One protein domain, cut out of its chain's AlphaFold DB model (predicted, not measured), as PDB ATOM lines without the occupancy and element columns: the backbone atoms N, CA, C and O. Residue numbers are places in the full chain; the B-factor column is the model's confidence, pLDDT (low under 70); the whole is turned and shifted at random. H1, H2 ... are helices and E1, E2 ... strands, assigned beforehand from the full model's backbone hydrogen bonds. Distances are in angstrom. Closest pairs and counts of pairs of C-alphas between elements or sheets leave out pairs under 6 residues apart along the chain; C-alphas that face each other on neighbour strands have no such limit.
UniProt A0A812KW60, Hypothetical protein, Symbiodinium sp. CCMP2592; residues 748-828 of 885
ATOM      1  N   ALA A 748      33.136   0.438 -15.099       54.41
ATOM      2  CA  ALA A 748      33.283   1.767 -14.532       54.41
ATOM      3  C   ALA A 748      32.723   2.762 -15.542       54.41
ATOM      4  O   ALA A 748      33.129   2.757 -16.703       54.41
ATOM      5  N   ALA A 749      31.779   3.590 -15.116       55.22
ATOM      6  CA  ALA A 749      31.306   4.687 -15.933       55.22
ATOM      7  C   ALA A 749      32.267   5.871 -15.784       55.22
ATOM      8  O   ALA A 749      32.576   6.297 -14.671       55.22
ATOM      9  N   VAL A 750      32.793   6.345 -16.909       62.53
ATOM     10  CA  VAL A 750      33.756   7.443 -16.989       62.53
ATOM     11  C   VAL A 750      33.119   8.569 -17.784       62.53
ATOM     12  O   VAL A 750      32.505   8.325 -18.820       62.53
ATOM     13  N   GLN A 751      33.263   9.797 -17.298       75.25
ATOM     14  CA  GLN A 751      32.803  10.982 -18.010       75.25
ATOM     15  C   GLN A 751      33.888  11.458 -18.978       75.25
ATOM     16  O   GLN A 751      35.010  11.742 -18.565       75.25
ATOM     17  N   GLU A 752      33.554  11.516 -20.264       75.06
ATOM     18  CA  GLU A 752      34.396  12.096 -21.310       75.06
ATOM     19  C   GLU A 752      33.927  13.536 -21.543       75.06
ATOM     20  O   GLU A 752      32.784  13.746 -21.950       75.06
ATOM     21  N   SER A 753      34.791  14.513 -21.251       80.31
ATOM     22  CA  SER A 753      34.559  15.943 -21.497       80.31
ATOM     23  C   SER A 753      35.364  16.384 -22.716       80.31
ATOM     24  O   SER A 753      36.541  16.035 -22.820       80.31
ATOM     25  N   VAL A 754      34.738  17.086 -23.665       79.62
ATOM     26  CA  VAL A 754      35.367  17.507 -24.931       79.62
ATOM     27  C   VAL A 754      34.946  18.914 -25.358       79.62
ATOM     28  O   VAL A 754      33.825  19.358 -25.095       79.62
ATOM     29  N   GLU A 755      35.827  19.593 -26.100       81.88
ATOM     30  CA  GLU A 755      35.512  20.857 -26.784       81.88
ATOM     31  C   GLU A 755      34.709  20.587 -28.063       81.88
ATOM     32  O   GLU A 755      35.244  20.491 -29.171       81.88
ATOM     33  N   LEU A 756      33.395  20.434 -27.908       84.62
ATOM     34  CA  LEU A 756      32.523  19.940 -28.972       84.62
ATOM     35  C   LEU A 756      32.502  20.833 -30.224       84.62
ATOM     36  O   LEU A 756      32.461  20.313 -31.336       84.62
ATOM     37  N   GLU A 757      32.576  22.160 -30.077       85.12
ATOM     38  CA  GLU A 757      32.629  23.065 -31.236       85.12
ATOM     39  C   GLU A 757      33.910  22.910 -32.058       85.12
ATOM     40  O   GLU A 757      33.854  22.936 -33.288       85.12
ATOM     41  N   GLN A 758      35.063  22.726 -31.409       83.19
ATOM     42  CA  GLN A 758      36.319  22.506 -32.127       83.19
ATOM     43  C   GLN A 758      36.309  21.158 -32.842       83.19
ATOM     44  O   GLN A 758      36.715  21.063 -34.001       83.19
ATOM     45  N   LEU A 759      35.772  20.131 -32.180       85.00
ATOM     46  CA  LEU A 759      35.647  18.800 -32.757       85.00
ATOM     47  C   LEU A 759      34.700  18.784 -33.969       85.00
ATOM     48  O   LEU A 759      34.988  18.107 -34.954       85.00
ATOM     49  N   ARG A 760      33.625  19.587 -33.949       89.56
ATOM     50  CA  ARG A 760      32.734  19.796 -35.106       89.56
ATOM     51  C   ARG A 760      33.436  20.494 -36.265       89.56
ATOM     52  O   ARG A 760      33.381  19.988 -37.379       89.56
ATOM     53  N   ARG A 761      34.159  21.591 -36.011       87.75
ATOM     54  CA  ARG A 761      34.939  22.286 -37.058       87.75
ATOM     55  C   ARG A 761      36.008  21.387 -37.674       87.75
ATOM     56  O   ARG A 761      36.320  21.529 -38.851       87.75
ATOM     57  N   TYR A 762      36.580  20.476 -36.885       88.06
ATOM     58  CA  TYR A 762      37.501  19.457 -37.379       88.06
ATOM     59  C   TYR A 762      36.779  18.412 -38.244       88.06
ATOM     60  O   TYR A 762      37.235  18.114 -39.345       88.06
ATOM     61  N   ALA A 763      35.622  17.910 -37.801       88.06
ATOM     62  CA  ALA A 763      34.824  16.957 -38.571       88.06
ATOM     63  C   ALA A 763      34.308  17.547 -39.898       88.06
ATOM     64  O   ALA A 763      34.351  16.863 -40.915       88.06
ATOM     65  N   GLU A 764      33.903  18.820 -39.932       88.81
ATOM     66  CA  GLU A 764      33.420  19.517 -41.139       88.81
ATOM     67  C   GLU A 764      34.457  19.580 -42.275       88.81
ATOM     68  O   GLU A 764      34.089  19.745 -43.437       88.81
ATOM     69  N   GLN A 765      35.748  19.405 -41.972       87.94
ATOM     70  CA  GLN A 765      36.808  19.330 -42.985       87.94
ATOM     71  C   GLN A 765      36.779  18.009 -43.772       87.94
ATOM     72  O   GLN A 765      37.355  17.933 -44.853       87.94
ATOM     73  N   GLY A 766      36.123  16.961 -43.256       79.69
ATOM     74  CA  GLY A 766      35.914  15.690 -43.961       79.69
ATOM     75  C   GLY A 766      37.187  14.881 -44.239       79.69
ATOM     76  O   GLY A 766      37.201  14.036 -45.135       79.69
ATOM     77  N   HIS A 767      38.278  15.157 -43.525       81.56
ATOM     78  CA  HIS A 767      39.595  14.555 -43.765       81.56
ATOM     79  C   HIS A 767      39.993  13.499 -42.723       81.56
ATOM     80  O   HIS A 767      41.088  12.935 -42.814       81.56
ATOM     81  N   ASP A 768      39.135  13.201 -41.740       81.94
ATOM     82  CA  ASP A 768      39.438  12.181 -40.738       81.94
ATOM     83  C   ASP A 768      39.304  10.770 -41.329       81.94
ATOM     84  O   ASP A 768      38.331  10.420 -41.999       81.94
ATOM     85  N   ARG A 769      40.287   9.906 -41.053       77.31
ATOM     86  CA  ARG A 769      40.322   8.531 -41.587       77.31
ATOM     87  C   ARG A 769      39.160   7.660 -41.098       77.31
ATOM     88  O   ARG A 769      38.929   6.591 -41.661       77.31
ATOM     89  N   ARG A 770      38.467   8.066 -40.031       79.25
ATOM     90  CA  ARG A 770      37.284   7.407 -39.467       79.25
ATOM     91  C   ARG A 770      36.136   8.406 -39.304       79.25
ATOM     92  O   ARG A 770      35.475   8.411 -38.268       79.25
ATOM     93  N   GLN A 771      35.896   9.198 -40.348       85.25
ATOM     94  CA  GLN A 771      34.886  10.255 -40.401       85.25
ATOM     95  C   GLN A 771      33.510   9.839 -39.840       85.25
ATOM     96  O   GLN A 771      33.001  10.499 -38.945       85.25
ATOM     97  N   GLU A 772      32.962   8.696 -40.265       81.00
ATOM     98  CA  GLU A 772      31.652   8.194 -39.803       81.00
ATOM     99  C   GLU A 772      31.620   7.940 -38.279       81.00
ATOM    100  O   GLU A 772      30.659   8.278 -37.597       81.00
ATOM    101  N   LEU A 773      32.715   7.427 -37.704       75.50
ATOM    102  CA  LEU A 773      32.823   7.193 -36.259       75.50
ATOM    103  C   LEU A 773      33.010   8.504 -35.470       75.50
ATOM    104  O   LEU A 773      32.561   8.606 -34.329       75.50
ATOM    105  N   LEU A 774      33.705   9.485 -36.054       81.94
ATOM    106  CA  LEU A 774      33.851  10.824 -35.481       81.94
ATOM    107  C   LEU A 774      32.498  11.552 -35.452       81.94
ATOM    108  O   LEU A 774      32.138  12.123 -34.425       81.94
ATOM    109  N   GLU A 775      31.731  11.470 -36.536       85.25
ATOM    110  CA  GLU A 775      30.380  12.028 -36.642       85.25
ATOM    111  C   GLU A 775      29.406  11.349 -35.668       85.25
ATOM    112  O   GLU A 775      28.689  12.045 -34.950       85.25
ATOM    113  N   ASP A 776      29.456  10.019 -35.532       81.44
ATOM    114  CA  ASP A 776      28.685   9.278 -34.523       81.44
ATOM    115  C   ASP A 776      29.043   9.695 -33.085       81.44
ATOM    116  O   ASP A 776      28.187   9.722 -32.194       81.44
ATOM    117  N   TYR A 777      30.318  10.006 -32.828       85.44
ATOM    118  CA  TYR A 777      30.776  10.440 -31.510       85.44
ATOM    119  C   TYR A 777      30.287  11.856 -31.186       85.44
ATOM    120  O   TYR A 777      29.780  12.088 -30.087       85.44
ATOM    121  N   ILE A 778      30.355  12.776 -32.152       87.19
ATOM    122  CA  ILE A 778      29.775  14.124 -32.040       87.19
ATOM    123  C   ILE A 778      28.261  14.027 -31.832       87.19
ATOM    124  O   ILE A 778      27.727  14.627 -30.904       87.19
ATOM    125  N   HIS A 779      27.574  13.196 -32.617       86.88
ATOM    126  CA  HIS A 779      26.137  12.979 -32.482       86.88
ATOM    127  C   HIS A 779      25.755  12.422 -31.101       86.88
ATOM    128  O   HIS A 779      24.726  12.792 -30.532       86.88
ATOM    129  N   ARG A 780      26.597  11.564 -30.511       82.69
ATOM    130  CA  ARG A 780      26.405  11.074 -29.139       82.69
ATOM    131  C   ARG A 780      26.527  12.197 -28.106       82.69
ATOM    132  O   ARG A 780      25.735  12.224 -27.168       82.69
ATOM    133  N   HIS A 781      27.466  13.124 -28.275       84.75
ATOM    134  CA  HIS A 781      27.552  14.325 -27.437       84.75
ATOM    135  C   HIS A 781      26.339  15.249 -27.613       84.75
ATOM    136  O   HIS A 781      25.850  15.802 -26.631       84.75
ATOM    137  N   ASP A 782      25.790  15.348 -28.823       83.38
ATOM    138  CA  ASP A 782      24.609  16.175 -29.106       83.38
ATOM    139  C   ASP A 782      23.324  15.621 -28.486       83.38
ATOM    140  O   ASP A 782      22.434  16.374 -28.094       83.38
ATOM    141  N   THR A 783      23.211  14.294 -28.423       80.44
ATOM    142  CA  THR A 783      21.984  13.604 -27.999       80.44
ATOM    143  C   THR A 783      21.999  13.177 -26.537       80.44
ATOM    144  O   THR A 783      20.949  13.165 -25.897       80.44
ATOM    145  N   ALA A 784      23.167  12.811 -26.008       77.62
ATOM    146  CA  ALA A 784      23.328  12.282 -24.656       77.62
ATOM    147  C   ALA A 784      24.263  13.126 -23.775       77.62
ATOM    148  O   ALA A 784      24.442  12.789 -22.604       77.62
ATOM    149  N   GLY A 785      24.876  14.180 -24.320       79.25
ATOM    150  CA  GLY A 785      25.790  15.046 -23.584       79.25
ATOM    151  C   GLY A 785      25.111  16.246 -22.936       79.25
ATOM    152  O   GLY A 785      24.024  16.670 -23.327       79.25
ATOM    153  N   PHE A 786      25.774  16.813 -21.932       83.31
ATOM    154  CA  PHE A 786      25.398  18.082 -21.309       83.31
ATOM    155  C   PHE A 786      26.619  18.998 -21.202       83.31
ATOM    156  O   PHE A 786      27.752  18.526 -21.256       83.31
ATOM    157  N   LEU A 787      26.395  20.307 -21.076       81.88
ATOM    158  CA  LEU A 787      27.484  21.269 -20.903       81.88
ATOM    159  C   LEU A 787      27.850  21.397 -19.423       81.88
ATOM    160  O   LEU A 787      26.965  21.586 -18.584       81.88
ATOM    161  N   ASP A 788      29.137  21.293 -19.108       77.06
ATOM    162  CA  ASP A 788      29.643  21.546 -17.762       77.06
ATOM    163  C   ASP A 788      29.840  23.047 -17.480       77.06
ATOM    164  O   ASP A 788      29.528  23.916 -18.300       77.06
ATOM    165  N   ALA A 789      30.310  23.367 -16.271       69.69
ATOM    166  CA  ALA A 789      30.470  24.744 -15.804       69.69
ATOM    167  C   ALA A 789      31.498  25.559 -16.612       69.69
ATOM    168  O   ALA A 789      31.431  26.788 -16.590       69.69
ATOM    169  N   ASP A 790      32.398  24.886 -17.333       69.31
ATOM    170  CA  ASP A 790      33.445  25.489 -18.157       69.31
ATOM    171  C   ASP A 790      33.053  25.522 -19.652       69.31
ATOM    172  O   ASP A 790      33.833  25.954 -20.499       69.31
ATOM    173  N   GLY A 791      31.815  25.125 -19.982       74.00
ATOM    174  CA  GLY A 791      31.266  25.153 -21.339       74.00
ATOM    175  C   GLY A 791      31.640  23.943 -22.200       74.00
ATOM    176  O   GLY A 791      31.444  23.985 -23.416       74.00
ATOM    177  N   MET A 792      32.153  22.869 -21.598       79.19
ATOM    178  CA  MET A 792      32.579  21.651 -22.288       79.19
ATOM    179  C   MET A 792      31.436  20.647 -22.401       79.19
ATOM    180  O   MET A 792      30.616  20.533 -21.491       79.19
ATOM    181  N   SER A 793      31.380  19.876 -23.490       81.56
ATOM    182  CA  SER A 793      30.367  18.824 -23.627       81.56
ATOM    183  C   SER A 793      30.826  17.542 -22.952       81.56
ATOM    184  O   SER A 793      31.868  16.991 -23.308       81.56
ATOM    185  N   VAL A 794      30.016  17.035 -22.027       80.25
ATOM    186  CA  VAL A 794      30.311  15.849 -21.225       80.25
ATOM    187  C   VAL A 794      29.313  14.738 -21.516       80.25
ATOM    188  O   VAL A 794      28.105  14.951 -21.430       80.25
ATOM    189  N   ILE A 795      29.815  13.535 -21.797       75.94
ATOM    190  CA  ILE A 795      29.020  12.299 -21.873       75.94
ATOM    191  C   ILE A 795      29.543  11.255 -20.895       75.94
ATOM    192  O   ILE A 795      30.724  11.225 -20.561       75.94
ATOM    193  N   GLU A 796      28.675  10.337 -20.480       74.50
ATOM    194  CA  GLU A 796      29.062   9.173 -19.684       74.50
ATOM    195  C   GLU A 796      29.292   7.945 -20.584       74.50
ATOM    196  O   GLU A 796      28.460   7.580 -21.428       74.50
ATOM    197  N   VAL A 797      30.447   7.297 -20.417       63.59
ATOM    198  CA  VAL A 797      30.882   6.132 -21.192       63.59
ATOM    199  C   VAL A 797      31.269   4.998 -20.251       63.59
ATOM    200  O   VAL A 797      32.116   5.143 -19.375       63.59
ATOM    201  N   GLU A 798      30.673   3.825 -20.454       62.41
ATOM    202  CA  GLU A 798      31.025   2.632 -19.687       62.41
ATOM    203  C   GLU A 798      32.291   1.962 -20.229       62.41
ATOM    204  O   GLU A 798      32.374   1.563 -21.397       62.41
ATOM    205  N   TYR A 799      33.245   1.761 -19.328       55.03
ATOM    206  CA  TYR A 799      34.512   1.093 -19.561       55.03
ATOM    207  C   TYR A 799      34.573  -0.228 -18.802       55.03
ATOM    208  O   TYR A 799      34.258  -0.299 -17.617       55.03
ATOM    209  N   TYR A 800      35.017  -1.285 -19.476       54.31
ATOM    210  CA  TYR A 800      35.017  -2.636 -18.923       54.31
ATOM    211  C   TYR A 800      36.440  -3.124 -18.673       54.31
ATOM    212  O   TYR A 800      37.318  -2.996 -19.530       54.31
ATOM    213  N   THR A 801      36.647  -3.740 -17.510       47.00
ATOM    214  CA  THR A 801      37.860  -4.505 -17.196       47.00
ATOM    215  C   THR A 801      37.681  -5.966 -17.598       47.00
ATOM    216  O   THR A 801      36.699  -6.618 -17.235       47.00
ATOM    217  N   ARG A 802      38.656  -6.526 -18.321       45.66
ATOM    218  CA  ARG A 802      38.795  -7.984 -18.434       45.66
ATOM    219  C   ARG A 802      39.832  -8.421 -17.392       45.66
ATOM    220  O   ARG A 802      40.899  -7.817 -17.382       45.66
ATOM    221  N   PRO A 803      39.596  -9.466 -16.571       39.59
ATOM    222  CA  PRO A 803      40.472  -9.831 -15.441       39.59
ATOM    223  C   PRO A 803      41.947 -10.132 -15.780       39.59
ATOM    224  O   PRO A 803      42.753 -10.355 -14.886       39.59
ATOM    225  N   CYS A 804      42.307 -10.168 -17.064       35.84
ATOM    226  CA  CYS A 804      43.640 -10.478 -17.578       35.84
ATOM    227  C   CYS A 804      44.052  -9.580 -18.766       35.84
ATOM    228  O   CYS A 804      44.914  -9.951 -19.564       35.84
ATOM    229  N   TYR A 805      43.428  -8.404 -18.908       39.34
ATOM    230  CA  TYR A 805      43.806  -7.371 -19.873       39.34
ATOM    231  C   TYR A 805      43.945  -6.044 -19.119       39.34
ATOM    232  O   TYR A 805      42.952  -5.495 -18.657       39.34
ATOM    233  N   GLY A 806      45.177  -5.549 -18.961       42.97
ATOM    234  CA  GLY A 806      45.503  -4.372 -18.139       42.97
ATOM    235  C   GLY A 806      45.044  -3.021 -18.704       42.97
ATOM    236  O   GLY A 806      45.534  -1.988 -18.272       42.97
ATOM    237  N   ARG A 807      44.136  -3.007 -19.691       45.78
ATOM    238  CA  ARG A 807      43.557  -1.792 -20.282       45.78
ATOM    239  C   ARG A 807      42.033  -1.863 -20.228       45.78
ATOM    240  O   ARG A 807      41.445  -2.883 -20.591       45.78
ATOM    241  N   LEU A 808      41.402  -0.771 -19.807       49.66
ATOM    242  CA  LEU A 808      39.952  -0.591 -19.894       49.66
ATOM    243  C   LEU A 808      39.512  -0.446 -21.359       49.66
ATOM    244  O   LEU A 808      40.165   0.249 -22.139       49.66
ATOM    245  N   LEU A 809      38.396  -1.081 -21.726       49.78
ATOM    246  CA  LEU A 809      37.809  -0.986 -23.068       49.78
ATOM    247  C   LEU A 809      36.440  -0.307 -23.015       49.78
ATOM    248  O   LEU A 809      35.552  -0.765 -22.293       49.78
ATOM    249  N   ALA A 810      36.265   0.750 -23.803       51.97
ATOM    250  CA  ALA A 810      35.018   1.494 -23.895       51.97
ATOM    251  C   ALA A 810      33.939   0.730 -24.673       51.97
ATOM    252  O   ALA A 810      34.177   0.186 -25.766       51.97
ATOM    253  N   ARG A 811      32.707   0.755 -24.164       53.75
ATOM    254  CA  ARG A 811      31.533   0.221 -24.860       53.75
ATOM    255  C   ARG A 811      30.850   1.301 -25.701       53.75
ATOM    256  O   ARG A 811      30.590   2.406 -25.238       53.75
ATOM    257  N   GLY A 812      30.521   0.947 -26.945       64.88
ATOM    258  CA  GLY A 812      29.906   1.869 -27.908       64.88
ATOM    259  C   GLY A 812      30.892   2.885 -28.494       64.88
ATOM    260  O   GLY A 812      32.103   2.659 -28.458       64.88
ATOM    261  N   VAL A 813      30.365   3.960 -29.076       69.50
ATOM    262  CA  VAL A 813      31.140   5.053 -29.687       69.50
ATOM    263  C   VAL A 813      31.756   5.916 -28.579       69.50
ATOM    264  O   VAL A 813      31.017   6.383 -27.717       69.50
ATOM    265  N   SER A 814      33.082   6.071 -28.544       77.38
ATOM    266  CA  SER A 814      33.802   6.751 -27.451       77.38
ATOM    267  C   SER A 814      35.105   7.407 -27.913       77.38
ATOM    268  O   SER A 814      35.666   7.009 -28.942       77.38
ATOM    269  N   GLY A 815      35.647   8.315 -27.096       67.62
ATOM    270  CA  GLY A 815      36.911   9.004 -27.343       67.62
ATOM    271  C   GLY A 815      38.088   8.051 -27.567       67.62
ATOM    272  O   GLY A 815      38.900   8.267 -28.467       67.62
ATOM    273  N   GLN A 816      38.132   6.919 -26.843       67.69
ATOM    274  CA  GLN A 816      39.150   5.865 -27.023       67.69
ATOM    275  C   GLN A 816      39.229   5.344 -28.473       67.69
ATOM    276  O   GLN A 816      40.283   4.871 -28.900       67.69
ATOM    277  N   LYS A 817      38.129   5.397 -29.234       71.06
ATOM    278  CA  LYS A 817      38.035   4.823 -30.588       71.06
ATOM    279  C   LYS A 817      38.263   5.840 -31.706       71.06
ATOM    280  O   LYS A 817      38.375   5.417 -32.859       71.06
ATOM    281  N   LEU A 818      38.363   7.126 -31.376       69.56
ATOM    282  CA  LEU A 818      38.715   8.177 -32.327       69.56
ATOM    283  C   LEU A 818      40.145   7.988 -32.864       69.56
ATOM    284  O   LEU A 818      40.954   7.247 -32.297       69.56
ATOM    285  N   THR A 819      40.460   8.634 -33.982       74.44
ATOM    286  CA  THR A 819      41.835   8.726 -34.497       74.44
ATOM    287  C   THR A 819      42.703   9.562 -33.551       74.44
ATOM    288  O   THR A 819      42.205  10.218 -32.632       74.44
ATOM    289  N   ARG A 820      44.026   9.517 -33.729       72.25
ATOM    290  CA  ARG A 820      44.950  10.281 -32.878       72.25
ATOM    291  C   ARG A 820      44.742  11.783 -33.071       72.25
ATOM    292  O   ARG A 820      44.764  12.536 -32.106       72.25
ATOM    293  N   GLU A 821      44.513  12.183 -34.312       77.81
ATOM    294  CA  GLU A 821      44.275  13.549 -34.749       77.81
ATOM    295  C   GLU A 821      42.959  14.086 -34.167       77.81
ATOM    296  O   GLU A 821      42.968  15.128 -33.515       77.81
ATOM    297  N   ALA A 822      41.860  13.326 -34.266       75.25
ATOM    298  CA  ALA A 822      40.589  13.701 -33.647       75.25
ATOM    299  C   ALA A 822      40.657  13.741 -32.110       75.25
ATOM    300  O   ALA A 822      40.060  14.624 -31.498       75.25
ATOM    301  N   ARG A 823      41.402  12.829 -31.462       74.38
ATOM    302  CA  ARG A 823      41.604  12.871 -29.999       74.38
ATOM    303  C   ARG A 823      42.384  14.102 -29.554       74.38
ATOM    304  O   ARG A 823      42.047  14.667 -28.519       74.38
ATOM    305  N   ALA A 824      43.396  14.512 -30.318       73.31
ATOM    306  CA  ALA A 824      44.187  15.699 -30.002       73.31
ATOM    307  C   ALA A 824      43.334  16.978 -30.010       73.31
ATOM    308  O   ALA A 824      43.573  17.865 -29.197       73.31
ATOM    309  N   VAL A 825      42.316  17.042 -30.877       78.88
ATOM    310  CA  VAL A 825      41.325  18.129 -30.895       78.88
ATOM    311  C   VAL A 825      40.293  17.959 -29.771       78.88
ATOM    312  O   VAL A 825      40.021  18.899 -29.035       78.88
ATOM    313  N   ALA A 826      39.740  16.753 -29.592       70.31
ATOM    314  CA  ALA A 826      38.685  16.489 -28.607       70.31
ATOM    315  C   ALA A 826      39.142  16.703 -27.153       70.31
ATOM    316  O   ALA A 826      38.386  17.212 -26.326       70.31
ATOM    317  N   PHE A 827      40.382  16.320 -26.845       74.25
ATOM    318  CA  PHE A 827      40.940  16.291 -25.495       74.25
ATOM    319  C   PHE A 827      42.125  17.241 -25.339       74.25
ATOM    320  O   PHE A 827      43.026  16.966 -24.557       74.25
ATOM    321  N   GLN A 828      42.141  18.364 -26.058       65.12
ATOM    322  CA  GLN A 828      43.257  19.320 -26.040       65.12
ATOM    323  C   GLN A 828      43.568  19.883 -24.635       65.12
ATOM    324  O   GLN A 828      44.696  20.278 -24.349       65.12
TER     325      GLN A 828
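Overview. This is residues 748 to 828 of the 885 residues of the protein "Hypothetical protein" of Symbiodinium sp. CCMP2592 (UniProt A0A812KW60). A narrow, twisted sheet of three strands has three helices gathered at one end, while the hairpin E2 and E3 makes the other end. The printed part has 81 residues, with named elements E1 H1 H2 E2 E3 H3 along the chain; the sheet E1 E2 E3 is antiparallel, the class mixed. It is compact, radius of gyration of the C-alphas 12.8 A, spanning 40 by 31 by 21 A.

Along the chain. E2, residues 793 to 802, is 28.6 A long; E1 is residues 748 to 754, from C-alpha 748 at (33.283, 1.767, -14.532), and E3 residues 805 to 810. H2, residues 771 to 784, is 19.6 A long; H1 is residues 756 to 763, and H3 residues 820 to 826, to C-alpha 826 at (38.685, 16.489, -28.607).

Arrangement. Within hydrogen-bond range are N 750 of E1 and O 797 of E2, 2.8 A, and N 800 of E2 and O 809 of E3, 2.9 A. H2 is on the sheet and stands up from it at 47 degrees; its closest C-alphas to E2 are His 781 and Ile 795, 6.1 A. H1 touches H2, closest C-alphas Ala 763 and Glu 775, 6.9 A, and H3, closest Leu 759 and Ala 826, 5.6 A. H3 only grazes the sheet. In H1, H2 and H3 every O i to N i+4 pair is within range.

Size, cuts and confidence. The printed part has no cut and no long link; pLDDT is under 70 in 26 residues, among them 797 to 813.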